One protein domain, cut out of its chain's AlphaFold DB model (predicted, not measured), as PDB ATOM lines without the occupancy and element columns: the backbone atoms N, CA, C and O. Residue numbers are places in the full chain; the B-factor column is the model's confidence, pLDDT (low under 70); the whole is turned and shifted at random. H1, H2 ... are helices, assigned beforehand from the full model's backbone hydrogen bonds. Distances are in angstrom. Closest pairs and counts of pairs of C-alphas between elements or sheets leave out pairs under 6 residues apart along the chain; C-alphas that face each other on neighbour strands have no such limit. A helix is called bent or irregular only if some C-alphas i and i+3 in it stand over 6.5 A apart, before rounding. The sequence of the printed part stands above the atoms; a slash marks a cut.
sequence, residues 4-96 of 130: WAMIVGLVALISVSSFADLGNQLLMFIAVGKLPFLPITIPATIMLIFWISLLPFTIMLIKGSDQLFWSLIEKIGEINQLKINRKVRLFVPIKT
ATOM      1  N   TRP A   4     213.174 216.791 164.099       85.12
ATOM      2  CA  TRP A   4     212.708 218.155 164.342       85.12
ATOM      3  C   TRP A   4     211.650 218.633 163.343       85.12
ATOM      4  O   TRP A   4     210.664 219.237 163.757       85.12
ATOM      5  N   ALA A   5     211.793 218.327 162.051       84.38
ATOM      6  CA  ALA A   5     210.778 218.670 161.054       84.38
ATOM      7  C   ALA A   5     209.459 217.915 161.289       84.38
ATOM      8  O   ALA A   5     208.390 218.456 161.022       84.38
ATOM      9  N   MET A   6     209.522 216.696 161.836       86.50
ATOM     10  CA  MET A   6     208.332 215.915 162.176       86.50
ATOM     11  C   MET A   6     207.598 216.495 163.392       86.50
ATOM     12  O   MET A   6     206.377 216.614 163.359       86.50
ATOM     13  N   ILE A   7     208.331 216.933 164.424       89.50
ATOM     14  CA  ILE A   7     207.745 217.621 165.588       89.50
ATOM     15  C   ILE A   7     207.104 218.943 165.163       89.50
ATOM     16  O   ILE A   7     205.954 219.202 165.506       89.50
ATOM     17  N   VAL A   8     207.814 219.761 164.382       89.25
ATOM     18  CA  VAL A   8     207.281 221.044 163.896       89.25
ATOM     19  C   VAL A   8     206.052 220.822 163.011       89.25
ATOM     20  O   VAL A   8     205.055 221.521 163.173       89.25
ATOM     21  N   GLY A   9     206.081 219.815 162.133       85.44
ATOM     22  CA  GLY A   9     204.933 219.438 161.308       85.44
ATOM     23  C   GLY A   9     203.724 218.991 162.132       85.44
ATOM     24  O   GLY A   9     202.605 219.408 161.845       85.44
ATOM     25  N   LEU A  10     203.941 218.208 163.193       84.12
ATOM     26  CA  LEU A  10     202.882 217.752 164.094       84.12
ATOM     27  C   LEU A  10     202.271 218.917 164.890       84.12
ATOM     28  O   LEU A  10     201.050 219.031 164.977       84.12
ATOM     29  N   VAL A  11     203.103 219.821 165.415       84.25
ATOM     30  CA  VAL A  11     202.647 221.025 166.131       84.25
ATOM     31  C   VAL A  11     201.867 221.953 165.201       84.25
ATOM     32  O   VAL A  11     200.821 222.474 165.593       84.25
ATOM     33  N   ALA A  12     202.322 222.128 163.959       78.31
ATOM     34  CA  ALA A  12     201.607 222.909 162.957       78.31
ATOM     35  C   ALA A  12     200.243 222.282 162.622       78.31
ATOM     36  O   ALA A  12     199.245 222.994 162.589       78.31
ATOM     37  N   LEU A  13     200.170 220.957 162.461       76.44
ATOM     38  CA  LEU A  13     198.916 220.236 162.215       76.44
ATOM     39  C   LEU A  13     197.914 220.382 163.367       76.44
ATOM     40  O   LEU A  13     196.750 220.673 163.113       76.44
ATOM     41  N   ILE A  14     198.372 220.242 164.615       74.88
ATOM     42  CA  ILE A  14     197.538 220.438 165.815       74.88
ATOM     43  C   ILE A  14     197.070 221.894 165.919       74.88
ATOM     44  O   ILE A  14     195.926 222.160 166.282       74.88
ATOM     45  N   SER A  15     197.935 222.848 165.578       65.31
ATOM     46  CA  SER A  15     197.590 224.272 165.597       65.31
ATOM     47  C   SER A  15     196.552 224.610 164.526       65.31
ATOM     48  O   SER A  15     195.599 225.331 164.808       65.31
ATOM     49  N   VAL A  16     196.693 224.056 163.318       68.25
ATOM     50  CA  VAL A  16     195.759 224.258 162.200       68.25
ATOM     51  C   VAL A  16     194.412 223.586 162.467       68.25
ATOM     52  O   VAL A  16     193.381 224.207 162.223       68.25
ATOM     53  N   SER A  17     194.390 222.366 163.015       64.62
ATOM     54  CA  SER A  17     193.132 221.699 163.385       64.62
ATOM     55  C   SER A  17     192.410 222.437 164.515       64.62
ATOM     56  O   SER A  17     191.200 222.635 164.448       64.62
ATOM     57  N   SER A  18     193.158 222.950 165.494       64.62
ATOM     58  CA  SER A  18     192.620 223.811 166.556       64.62
ATOM     59  C   SER A  18     192.049 225.124 166.002       64.62
ATOM     60  O   SER A  18     191.068 225.645 166.530       64.62
ATOM     61  N   PHE A  19     192.625 225.648 164.915       65.31
ATOM     62  CA  PHE A  19     192.129 226.840 164.226       65.31
ATOM     63  C   PHE A  19     190.880 226.575 163.375       65.31
ATOM     64  O   PHE A  19     190.039 227.461 163.233       65.31
ATOM     65  N   ALA A  20     190.735 225.366 162.825       68.00
ATOM     66  CA  ALA A  20     189.573 224.983 162.025       68.00
ATOM     67  C   ALA A  20     188.280 224.957 162.863       68.00
ATOM     68  O   ALA A  20     187.236 225.410 162.399       68.00
ATOM     69  N   ASP A  21     188.369 224.524 164.123       72.94
ATOM     70  CA  ASP A  21     187.234 224.484 165.056       72.94
ATOM     71  C   ASP A  21     187.050 225.771 165.868       72.94
ATOM     72  O   ASP A  21     186.152 225.865 166.709       72.94
ATOM     73  N   LEU A  22     187.870 226.791 165.618       73.88
ATOM     74  CA  LEU A  22     187.901 228.021 166.406       73.88
ATOM     75  C   LEU A  22     186.549 228.749 166.361       73.88
ATOM     76  O   LEU A  22     186.101 229.270 167.378       73.88
ATOM     77  N   GLY A  23     185.839 228.687 165.229       73.81
ATOM     78  CA  GLY A  23     184.471 229.202 165.105       73.81
ATOM     79  C   GLY A  23     183.481 228.506 166.045       73.81
ATOM     80  O   GLY A  23     182.778 229.177 166.796       73.81
ATOM     81  N   ASN A  24     183.467 227.170 166.069       75.81
ATOM     82  CA  ASN A  24     182.589 226.395 166.952       75.81
ATOM     83  C   ASN A  24     182.967 226.555 168.427       75.81
ATOM     84  O   ASN A  24     182.088 226.662 169.280       75.81
ATOM     85  N   GLN A  25     184.261 226.605 168.742       77.12
ATOM     86  CA  GLN A  25     184.738 226.800 170.110       77.12
ATOM     87  C   GLN A  25     184.413 228.205 170.631       77.12
ATOM     88  O   GLN A  25     183.985 228.343 171.777       77.12
ATOM     89  N   LEU A  26     184.529 229.238 169.789       76.75
ATOM     90  CA  LEU A  26     184.046 230.580 170.113       76.75
ATOM     91  C   LEU A  26     182.526 230.592 170.289       76.75
ATOM     92  O   LEU A  26     182.031 231.199 171.230       76.75
ATOM     93  N   LEU A  27     181.773 229.889 169.444       74.12
ATOM     94  CA  LEU A  27     180.315 229.819 169.564       74.12
ATOM     95  C   LEU A  27     179.892 229.129 170.873       74.12
ATOM     96  O   LEU A  27     179.013 229.627 171.573       74.12
ATOM     97  N   MET A  28     180.574 228.051 171.275       76.56
ATOM     98  CA  MET A  28     180.377 227.407 172.582       76.56
ATOM     99  C   MET A  28     180.794 228.303 173.752       76.56
ATOM    100  O   MET A  28     180.151 228.276 174.800       76.56
ATOM    101  N   PHE A  29     181.832 229.120 173.593       79.88
ATOM    102  CA  PHE A  29     182.201 230.120 174.589       79.88
ATOM    103  C   PHE A  29     181.110 231.181 174.755       79.88
ATOM    104  O   PHE A  29     180.748 231.522 175.878       79.88
ATOM    105  N   ILE A  30     180.533 231.648 173.649       75.00
ATOM    106  CA  ILE A  30     179.476 232.663 173.653       75.00
ATOM    107  C   ILE A  30     178.168 232.112 174.229       75.00
ATOM    108  O   ILE A  30     177.530 232.776 175.043       75.00
ATOM    109  N   ALA A  31     177.777 230.902 173.827       74.38
ATOM    110  CA  ALA A  31     176.496 230.310 174.203       74.38
ATOM    111  C   ALA A  31     176.519 229.609 175.572       74.38
ATOM    112  O   ALA A  31     175.516 229.624 176.282       74.38
ATOM    113  N   VAL A  32     177.637 228.971 175.936       78.06
ATOM    114  CA  VAL A  32     177.740 228.063 177.097       78.06
ATOM    115  C   VAL A  32     178.816 228.513 178.097       78.06
ATOM    116  O   VAL A  32     178.870 228.002 179.212       78.06
ATOM    117  N   GLY A  33     179.683 229.469 177.744       75.38
ATOM    118  CA  GLY A  33     180.761 229.932 178.627       75.38
ATOM    119  C   GLY A  33     181.938 228.962 178.731       75.38
ATOM    120  O   GLY A  33     182.734 229.045 179.667       75.38
ATOM    121  N   LYS A  34     182.062 228.009 177.802       80.00
ATOM    122  CA  LYS A  34     183.176 227.054 177.772       80.00
ATOM    123  C   LYS A  34     184.383 227.684 177.080       80.00
ATOM    124  O   LYS A  34     184.252 228.093 175.931       80.00
ATOM    125  N   LEU A  35     185.540 227.776 177.747       78.38
ATOM    126  CA  LEU A  35     186.724 228.369 177.111       78.38
ATOM    127  C   LEU A  35     187.155 227.568 175.873       78.38
ATOM    128  O   LEU A  35     187.162 226.335 175.919       78.38
ATOM    129  N   PRO A  36     187.585 228.245 174.792       68.50
ATOM    130  CA  PRO A  36     188.251 227.566 173.694       68.50
ATOM    131  C   PRO A  36     189.573 226.969 174.204       68.50
ATOM    132  O   PRO A  36     190.260 227.565 175.035       68.50
ATOM    133  N   PHE A  37     189.908 225.768 173.728       68.88
ATOM    134  CA  PHE A  37     191.130 225.018 174.071       68.88
ATOM    135  C   PHE A  37     191.291 224.542 175.529       68.88
ATOM    136  O   PHE A  37     192.246 223.821 175.818       68.88
ATOM    137  N   LEU A  38     190.371 224.878 176.444       74.69
ATOM    138  CA  LEU A  38     190.426 224.460 177.850       74.69
ATOM    139  C   LEU A  38     189.161 223.683 178.253       74.69
ATOM    140  O   LEU A  38     188.049 224.096 177.924       74.69
ATOM    141  N   PRO A  39     189.276 222.590 179.031       71.12
ATOM    142  CA  PRO A  39     188.127 221.846 179.552       71.12
ATOM    143  C   PRO A  39     187.495 222.554 180.765       71.12
ATOM    144  O   PRO A  39     187.085 221.908 181.724       71.12
ATOM    145  N   ILE A  40     187.455 223.888 180.752       77.69
ATOM    146  CA  ILE A  40     186.995 224.720 181.864       77.69
ATOM    147  C   ILE A  40     185.744 225.471 181.418       77.69
ATOM    148  O   ILE A  40     185.728 226.132 180.375       77.69
ATOM    149  N   THR A  41     184.691 225.367 182.221       80.88
ATOM    150  CA  THR A  41     183.461 226.139 182.068       80.88
ATOM    151  C   THR A  41     183.505 227.345 182.993       80.88
ATOM    152  O   THR A  41     183.805 227.229 184.183       80.88
ATOM    153  N   ILE A  42     183.233 228.526 182.445       80.00
ATOM    154  CA  ILE A  42     183.165 229.750 183.233       80.00
ATOM    155  C   ILE A  42     181.816 229.787 183.967       80.00
ATOM    156  O   ILE A  42     180.775 229.573 183.343       80.00
ATOM    157  N   PRO A  43     181.799 230.109 185.271       83.62
ATOM    158  CA  PRO A  43     180.572 230.420 185.992       83.62
ATOM    159  C   PRO A  43     179.743 231.511 185.301       83.62
ATOM    160  O   PRO A  43     180.278 232.537 184.878       83.62
ATOM    161  N   ALA A  44     178.419 231.346 185.257       78.94
ATOM    162  CA  ALA A  44     177.516 232.269 184.560       78.94
ATOM    163  C   ALA A  44     177.676 233.744 184.990       78.94
ATOM    164  O   ALA A  44     177.564 234.648 184.166       78.94
ATOM    165  N   THR A  45     178.005 233.997 186.261       83.12
ATOM    166  CA  THR A  45     178.280 235.341 186.796       83.12
ATOM    167  C   THR A  45     179.487 236.007 186.139       83.12
ATOM    168  O   THR A  45     179.409 237.167 185.743       83.12
ATOM    169  N   ILE A  46     180.589 235.274 185.970       84.19
ATOM    170  CA  ILE A  46     181.806 235.774 185.317       84.19
ATOM    171  C   ILE A  46     181.550 235.981 183.820       84.19
ATOM    172  O   ILE A  46     181.986 236.986 183.259       84.19
ATOM    173  N   MET A  47     180.785 235.085 183.187       83.56
ATOM    174  CA  MET A  47     180.394 235.225 181.780       83.56
ATOM    175  C   MET A  47     179.574 236.502 181.546       83.56
ATOM    176  O   MET A  47     179.821 237.236 180.592       83.56
ATOM    177  N   LEU A  48     178.637 236.811 182.444       83.62
ATOM    178  CA  LEU A  48     177.802 238.008 182.364       83.62
ATOM    179  C   LEU A  48     178.639 239.289 182.510       83.62
ATOM    180  O   LEU A  48     178.506 240.202 181.696       83.62
ATOM    181  N   ILE A  49     179.547 239.336 183.492       87.50
ATOM    182  CA  ILE A  49     180.473 240.467 183.679       87.50
ATOM    183  C   ILE A  49     181.343 240.665 182.434       87.50
ATOM    184  O   ILE A  49     181.511 241.797 181.976       87.50
ATOM    185  N   PHE A  50     181.854 239.574 181.856       85.50
ATOM    186  CA  PHE A  50     182.631 239.614 180.621       85.50
ATOM    187  C   PHE A  50     181.835 240.252 179.477       85.50
ATOM    188  O   PHE A  50     182.317 241.205 178.869       85.50
ATOM    189  N   TRP A  51     180.600 239.807 179.224       84.31
ATOM    190  CA  TRP A  51     179.757 240.361 178.157       84.31
ATOM    191  C   TRP A  51     179.387 241.830 178.372       84.31
ATOM    192  O   TRP A  51     179.452 242.620 177.427       84.31
ATOM    193  N   ILE A  52     179.062 242.217 179.609       88.69
ATOM    194  CA  ILE A  52     178.774 243.617 179.957       88.69
ATOM    195  C   ILE A  52     180.002 244.496 179.738       88.69
ATOM    196  O   ILE A  52     179.859 245.613 179.249       88.69
ATOM    197  N   SER A  53     181.200 244.010 180.072       87.50
ATOM    198  CA  SER A  53     182.444 244.755 179.859       87.50
ATOM    199  C   SER A  53     182.900 244.752 178.399       87.50
ATOM    200  O   SER A  53     183.594 245.680 177.979       87.50
ATOM    201  N   LEU A  54     182.539 243.735 177.617       86.50
ATOM    202  CA  LEU A  54     182.972 243.597 176.230       86.50
ATOM    203  C   LEU A  54     182.333 244.663 175.331       86.50
ATOM    204  O   LEU A  54     183.021 245.240 174.497       86.50
ATOM    205  N   LEU A  55     181.046 244.965 175.522       83.62
ATOM    206  CA  LEU A  55     180.326 245.980 174.740       83.62
ATOM    207  C   LEU A  55     180.937 247.397 174.805       83.62
ATOM    208  O   LEU A  55     181.208 247.974 173.753       83.62
ATOM    209  N   PRO A  56     181.185 248.000 175.983       84.69
ATOM    210  CA  PRO A  56     181.816 249.314 176.048       84.69
ATOM    211  C   PRO A  56     183.250 249.271 175.513       84.69
ATOM    212  O   PRO A  56     183.695 250.229 174.882       84.69
ATOM    213  N   PHE A  57     183.956 248.153 175.701       86.12
ATOM    214  CA  PHE A  57     185.312 247.982 175.198       86.12
ATOM    215  C   PHE A  57     185.359 247.948 173.666       86.12
ATOM    216  O   PHE A  57     186.185 248.635 173.069       86.12
ATOM    217  N   THR A  58     184.448 247.228 173.007       82.94
ATOM    218  CA  THR A  58     184.383 247.199 171.537       82.94
ATOM    219  C   THR A  58     184.006 248.560 170.964       82.94
ATOM    220  O   THR A  58     184.630 249.001 170.001       82.94
ATOM    221  N   ILE A  59     183.068 249.284 171.585       82.00
ATOM    222  CA  ILE A  59     182.718 250.654 171.174       82.00
ATOM    223  C   ILE A  59     183.925 251.593 171.315       82.00
ATOM    224  O   ILE A  59     184.176 252.412 170.427       82.00
ATOM    225  N   MET A  60     184.680 251.482 172.411       81.31
ATOM    226  CA  MET A  60     185.883 252.284 172.638       81.31
ATOM    227  C   MET A  60     186.987 251.951 171.629       81.31
ATOM    228  O   MET A  60     187.625 252.866 171.112       81.31
ATOM    229  N   LEU A  61     187.178 250.672 171.299       79.44
ATOM    230  CA  LEU A  61     188.143 250.241 170.288       79.44
ATOM    231  C   LEU A  61     187.780 250.733 168.889       79.44
ATOM    232  O   LEU A  61     188.668 251.207 168.196       79.44
ATOM    233  N   ILE A  62     186.507 250.672 168.490       77.00
ATOM    234  CA  ILE A  62     186.056 251.158 167.174       77.00
ATOM    235  C   ILE A  62     186.238 252.678 167.066       77.00
ATOM    236  O   ILE A  62     186.726 253.188 166.065       77.00
ATOM    237  N   LYS A  63     185.889 253.430 168.117       76.50
ATOM    238  CA  LYS A  63     186.089 254.888 168.118       76.50
ATOM    239  C   LYS A  63     187.569 255.273 168.174       76.50
ATOM    240  O   LYS A  63     187.976 256.247 167.549       76.50
ATOM    241  N   GLY A  64     188.372 254.520 168.923       76.94
ATOM    242  CA  GLY A  64     189.814 254.736 169.028       76.94
ATOM    243  C   GLY A  64     190.585 254.285 167.788       76.94
ATOM    244  O   GLY A  64     191.630 254.862 167.482       76.94
ATOM    245  N   SER A  65     190.083 253.289 167.050       76.94
ATOM    246  CA  SER A  65     190.781 252.721 165.897       76.94
ATOM    247  C   SER A  65     190.913 253.715 164.763       76.94
ATOM    248  O   SER A  65     191.963 253.736 164.139       76.94
ATOM    249  N   ASP A  66     189.917 254.568 164.529       78.56
ATOM    250  CA  ASP A  66     189.985 255.560 163.452       78.56
ATOM    251  C   ASP A  66     191.083 256.588 163.716       78.56
ATOM    252  O   ASP A  66     191.899 256.881 162.843       78.56
ATOM    253  N   GLN A  67     191.164 257.100 164.945       80.38
ATOM    254  CA  GLN A  67     192.196 258.062 165.320       80.38
ATOM    255  C   GLN A  67     193.594 257.434 165.281       80.38
ATOM    256  O   GLN A  67     194.537 258.043 164.770       80.38
ATOM    257  N   LEU A  68     193.733 256.204 165.783       80.06
ATOM    258  CA  LEU A  68     194.987 255.459 165.704       80.06
ATOM    259  C   LEU A  68     195.363 255.147 164.253       80.06
ATOM    260  O   LEU A  68     196.529 255.270 163.889       80.06
ATOM    261  N   PHE A  69     194.390 254.798 163.413       80.75
ATOM    262  CA  PHE A  69     194.592 254.525 161.995       80.75
ATOM    263  C   PHE A  69     195.097 255.767 161.263       80.75
ATOM    264  O   PHE A  69     196.143 255.703 160.617       80.75
ATOM    265  N   TRP A  70     194.430 256.915 161.423       81.19
ATOM    266  CA  TRP A  70     194.882 258.173 160.823       81.19
ATOM    267  C   TRP A  70     196.259 258.596 161.335       81.19
ATOM    268  O   TRP A  70     197.107 258.975 160.531       81.19
ATOM    269  N   SER A  71     196.529 258.439 162.634       84.00
ATOM    270  CA  SER A  71     197.845 258.730 163.214       84.00
ATOM    271  C   SER A  71     198.950 257.822 162.658       84.00
ATOM    272  O   SER A  71     200.058 258.281 162.369       84.00
ATOM    273  N   LEU A  72     198.665 256.534 162.452       83.00
ATOM    274  CA  LEU A  72     199.603 255.601 161.828       83.00
ATOM    275  C   LEU A  72     199.867 255.969 160.367       83.00
ATOM    276  O   LEU A  72     201.024 255.977 159.944       83.00
ATOM    277  N   ILE A  73     198.819 256.301 159.610       85.00
ATOM    278  CA  ILE A  73     198.938 256.749 158.218       85.00
ATOM    279  C   ILE A  73     199.758 258.036 158.131       85.00
ATOM    280  O   ILE A  73     200.651 258.122 157.289       85.00
ATOM    281  N   GLU A  74     199.519 259.001 159.015       87.75
ATOM    282  CA  GLU A  74     200.274 260.253 159.076       87.75
ATOM    283  C   GLU A  74     201.757 259.993 159.356       87.75
ATOM    284  O   GLU A  74     202.623 260.479 158.628       87.75
ATOM    285  N   LYS A  75     202.062 259.123 160.324       86.88
ATOM    286  CA  LYS A  75     203.441 258.749 160.662       86.88
ATOM    287  C   LYS A  75     204.153 258.016 159.520       86.88
ATOM    288  O   LYS A  75     205.330 258.260 159.254       86.88
ATOM    289  N   ILE A  76     203.450 257.131 158.809       84.62
ATOM    290  CA  ILE A  76     203.970 256.471 157.600       84.62
ATOM    291  C   ILE A  76     204.195 257.502 156.485       84.62
ATOM    292  O   ILE A  76     205.212 257.449 155.785       84.62
ATOM    293  N   GLY A  77     203.271 258.454 156.342       81.50
ATOM    294  CA  GLY A  77     203.364 259.581 155.423       81.50
ATOM    295  C   GLY A  77     204.609 260.424 155.682       81.50
ATOM    296  O   GLY A  77     205.388 260.642 154.756       81.50
ATOM    297  N   GLU A  78     204.859 260.811 156.931       89.44
ATOM    298  CA  GLU A  78     206.038 261.576 157.346       89.44
ATOM    299  C   GLU A  78     207.341 260.824 157.027       89.44
ATOM    300  O   GLU A  78     208.262 261.378 156.422       89.44
ATOM    301  N   ILE A  79     207.406 259.523 157.329       82.88
ATOM    302  CA  ILE A  79     208.573 258.685 157.008       82.88
ATOM    303  C   ILE A  79     208.822 258.642 155.493       82.88
ATOM    304  O   ILE A  79     209.973 258.727 155.045       82.88
ATOM    305  N   ASN A  80     207.767 258.518 154.689       79.31
ATOM    306  CA  ASN A  80     207.888 258.522 153.233       79.31
ATOM    307  C   ASN A  80     208.269 259.902 152.689       79.31
ATOM    308  O   ASN A  80     209.122 259.977 151.804       79.31
ATOM    309  N   GLN A  81     207.728 260.984 153.246       80.75
ATOM    310  CA  GLN A  81     208.120 262.349 152.900       80.75
ATOM    311  C   GLN A  81     209.595 262.603 153.224       80.75
ATOM    312  O   GLN A  81     210.315 263.136 152.384       80.75
ATOM    313  N   LEU A  82     210.094 262.145 154.376       78.62
ATOM    314  CA  LEU A  82     211.512 262.236 154.731       78.62
ATOM    315  C   LEU A  82     212.400 261.444 153.762       78.62
ATOM    316  O   LEU A  82     213.461 261.928 153.359       78.62
ATOM    317  N   LYS A  83     211.972 260.246 153.344       78.12
ATOM    318  CA  LYS A  83     212.688 259.453 152.330       78.12
ATOM    319  C   LYS A  83     212.706 260.149 150.971       78.12
ATOM    320  O   LYS A  83     213.759 260.189 150.335       78.12
ATOM    321  N   ILE A  84     211.578 260.707 150.535       77.06
ATOM    322  CA  ILE A  84     211.474 261.444 149.270       77.06
ATOM    323  C   ILE A  84     212.328 262.712 149.332       77.06
ATOM    324  O   ILE A  84     213.129 262.929 148.435       77.06
ATOM    325  N   ASN A  85     212.252 263.491 150.410       81.50
ATOM    326  CA  ASN A  85     213.034 264.714 150.587       81.50
ATOM    327  C   ASN A  85     214.548 264.434 150.577       81.50
ATOM    328  O   ASN A  85     215.317 265.152 149.938       81.50
ATOM    329  N   ARG A  86     214.993 263.334 151.204       77.94
ATOM    330  CA  ARG A  86     216.395 262.884 151.109       77.94
ATOM    331  C   ARG A  86     216.780 262.500 149.683       77.94
ATOM    332  O   ARG A  86     217.854 262.888 149.238       77.94
ATOM    333  N   LYS A  87     215.923 261.776 148.956       76.25
ATOM    334  CA  LYS A  87     216.178 261.429 147.550       76.25
ATOM    335  C   LYS A  87     216.238 262.681 146.673       76.25
ATOM    336  O   LYS A  87     217.215 262.853 145.963       76.25
ATOM    337  N   VAL A  88     215.267 263.587 146.774       71.38
ATOM    338  CA  VAL A  88     215.244 264.853 146.023       71.38
ATOM    339  C   VAL A  88     216.503 265.672 146.307       71.38
ATOM    340  O   VAL A  88     217.158 266.099 145.368       71.38
ATOM    341  N   ARG A  89     216.922 265.807 147.570       64.06
ATOM    342  CA  ARG A  89     218.169 266.510 147.912       64.06
ATOM    343  C   ARG A  89     219.418 265.878 147.282       64.06
ATOM    344  O   ARG A  89     220.354 266.599 146.969       64.06
ATOM    345  N   LEU A  90     219.449 264.556 147.125       64.69
ATOM    346  CA  LEU A  90     220.579 263.843 146.516       64.69
ATOM    347  C   LEU A  90     220.550 263.878 144.980       64.69
ATOM    348  O   LEU A  90     221.606 263.817 144.360       64.69
ATOM    349  N   PHE A  91     219.364 263.977 144.370       60.94
ATOM    350  CA  PHE A  91     219.189 264.041 142.913       60.94
ATOM    351  C   PHE A  91     219.145 265.464 142.353       60.94
ATOM    352  O   PHE A  91     219.304 265.629 141.147       60.94
ATOM    353  N   VAL A  92     218.945 266.487 143.188       56.72
ATOM    354  CA  VAL A  92     219.109 267.889 142.790       56.72
ATOM    355  C   VAL A  92     220.605 268.208 142.854       56.72
ATOM    356  O   VAL A  92     221.138 268.368 143.956       56.72
ATOM    357  N   PRO A  93     221.322 268.302 141.714       53.59
ATOM    358  CA  PRO A  93     222.652 268.881 141.737       53.59
ATOM    359  C   PRO A  93     222.506 270.303 142.274       53.59
ATOM    360  O   PRO A  93     221.591 271.023 141.874       53.59
ATOM    361  N   ILE A  94     223.389 270.706 143.189       55.91
ATOM    362  CA  ILE A  94     223.512 272.094 143.642       55.91
ATOM    363  C   ILE A  94     223.907 272.922 142.413       55.91
ATOM    364  O   ILE A  94     225.080 273.164 142.149       55.91
ATOM    365  N   LYS A  95     222.919 273.306 141.608       50.28
ATOM    366  CA  LYS A  95     223.049 274.309 140.569       50.28
ATOM    367  C   LYS A  95     222.445 275.562 141.167       50.28
ATOM    368  O   LYS A  95     221.259 275.630 141.473       50.28
ATOM    369  N   THR A  96     223.312 276.525 141.421       52.78
ATOM    370  CA  THR A  96     223.019 277.852 141.954       52.78
ATOM    371  C   THR A  96     222.143 278.649 140.979       52.78
ATOM    372  O   THR A  96     222.611 279.583 140.335       52.78
TER     373      THR A  96
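What this domain is: This is residues 4 to 96 of the 130 residues of an uncharacterized protein of Candidatus Saccharibacteria bacterium (UniProt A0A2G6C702). The model is a wide, open V or L: one arm is the long helix H3, gently kinked along its way, and the other, shorter arm is H1 followed by H2. The corner is made by H2, the looping link of residues 33 to 43 and the first part of H3, while residues 4 to 17 and residues 52 to 96 stick out from it as free ends. The printed part has 93 residues with three named helices, H1, H2 and H3 in chain order, and no named strand; the class is all helix. It is extended, with a radius of gyration of the C-alphas of 24.7 A, and its flat outline spans 77 by 45 by 15 A.

Where its parts are: Find C-alpha 4 at (212.708, 218.155, 164.342); from there H1, residues 4 to 20, runs 24.2 A to C-alpha 20. Next comes H2, residues 22 to 32, 14.7 A long. Then look at C-alpha 44 at (177.516, 232.269, 184.560), where H3, residues 44 to 91, begins; it runs 66.9 A to C-alpha 91 at (219.189, 264.041, 142.913).

How they stand to each other: H1 and H2 meet only through their tight link, Asp 21. H2 and H3 are near each other, with 6 pairs of C-alphas within 10 A. H1 and H3 are apart. Near residue 62 you will find a kink of 31 degrees in H3, which is neither bent nor irregular, but only just: C-alphas 63 and 66 are 6.1 A apart. In H1 and H2 every O i to N i+4 pair is within hydrogen-bond range; in H3, 41 of 44 are.

The domain as a whole: The two C-alphas farthest apart are those of Pro 43 and Thr 96, 77.4 A. The printed part has no cut, and the link from H2 to H3, 11 residues, is long. Read the B-factor column for a mean pLDDT of the printed part of 77.5; it is under 70 at residues 15 to 20, 36 to 37 and 89 to 96.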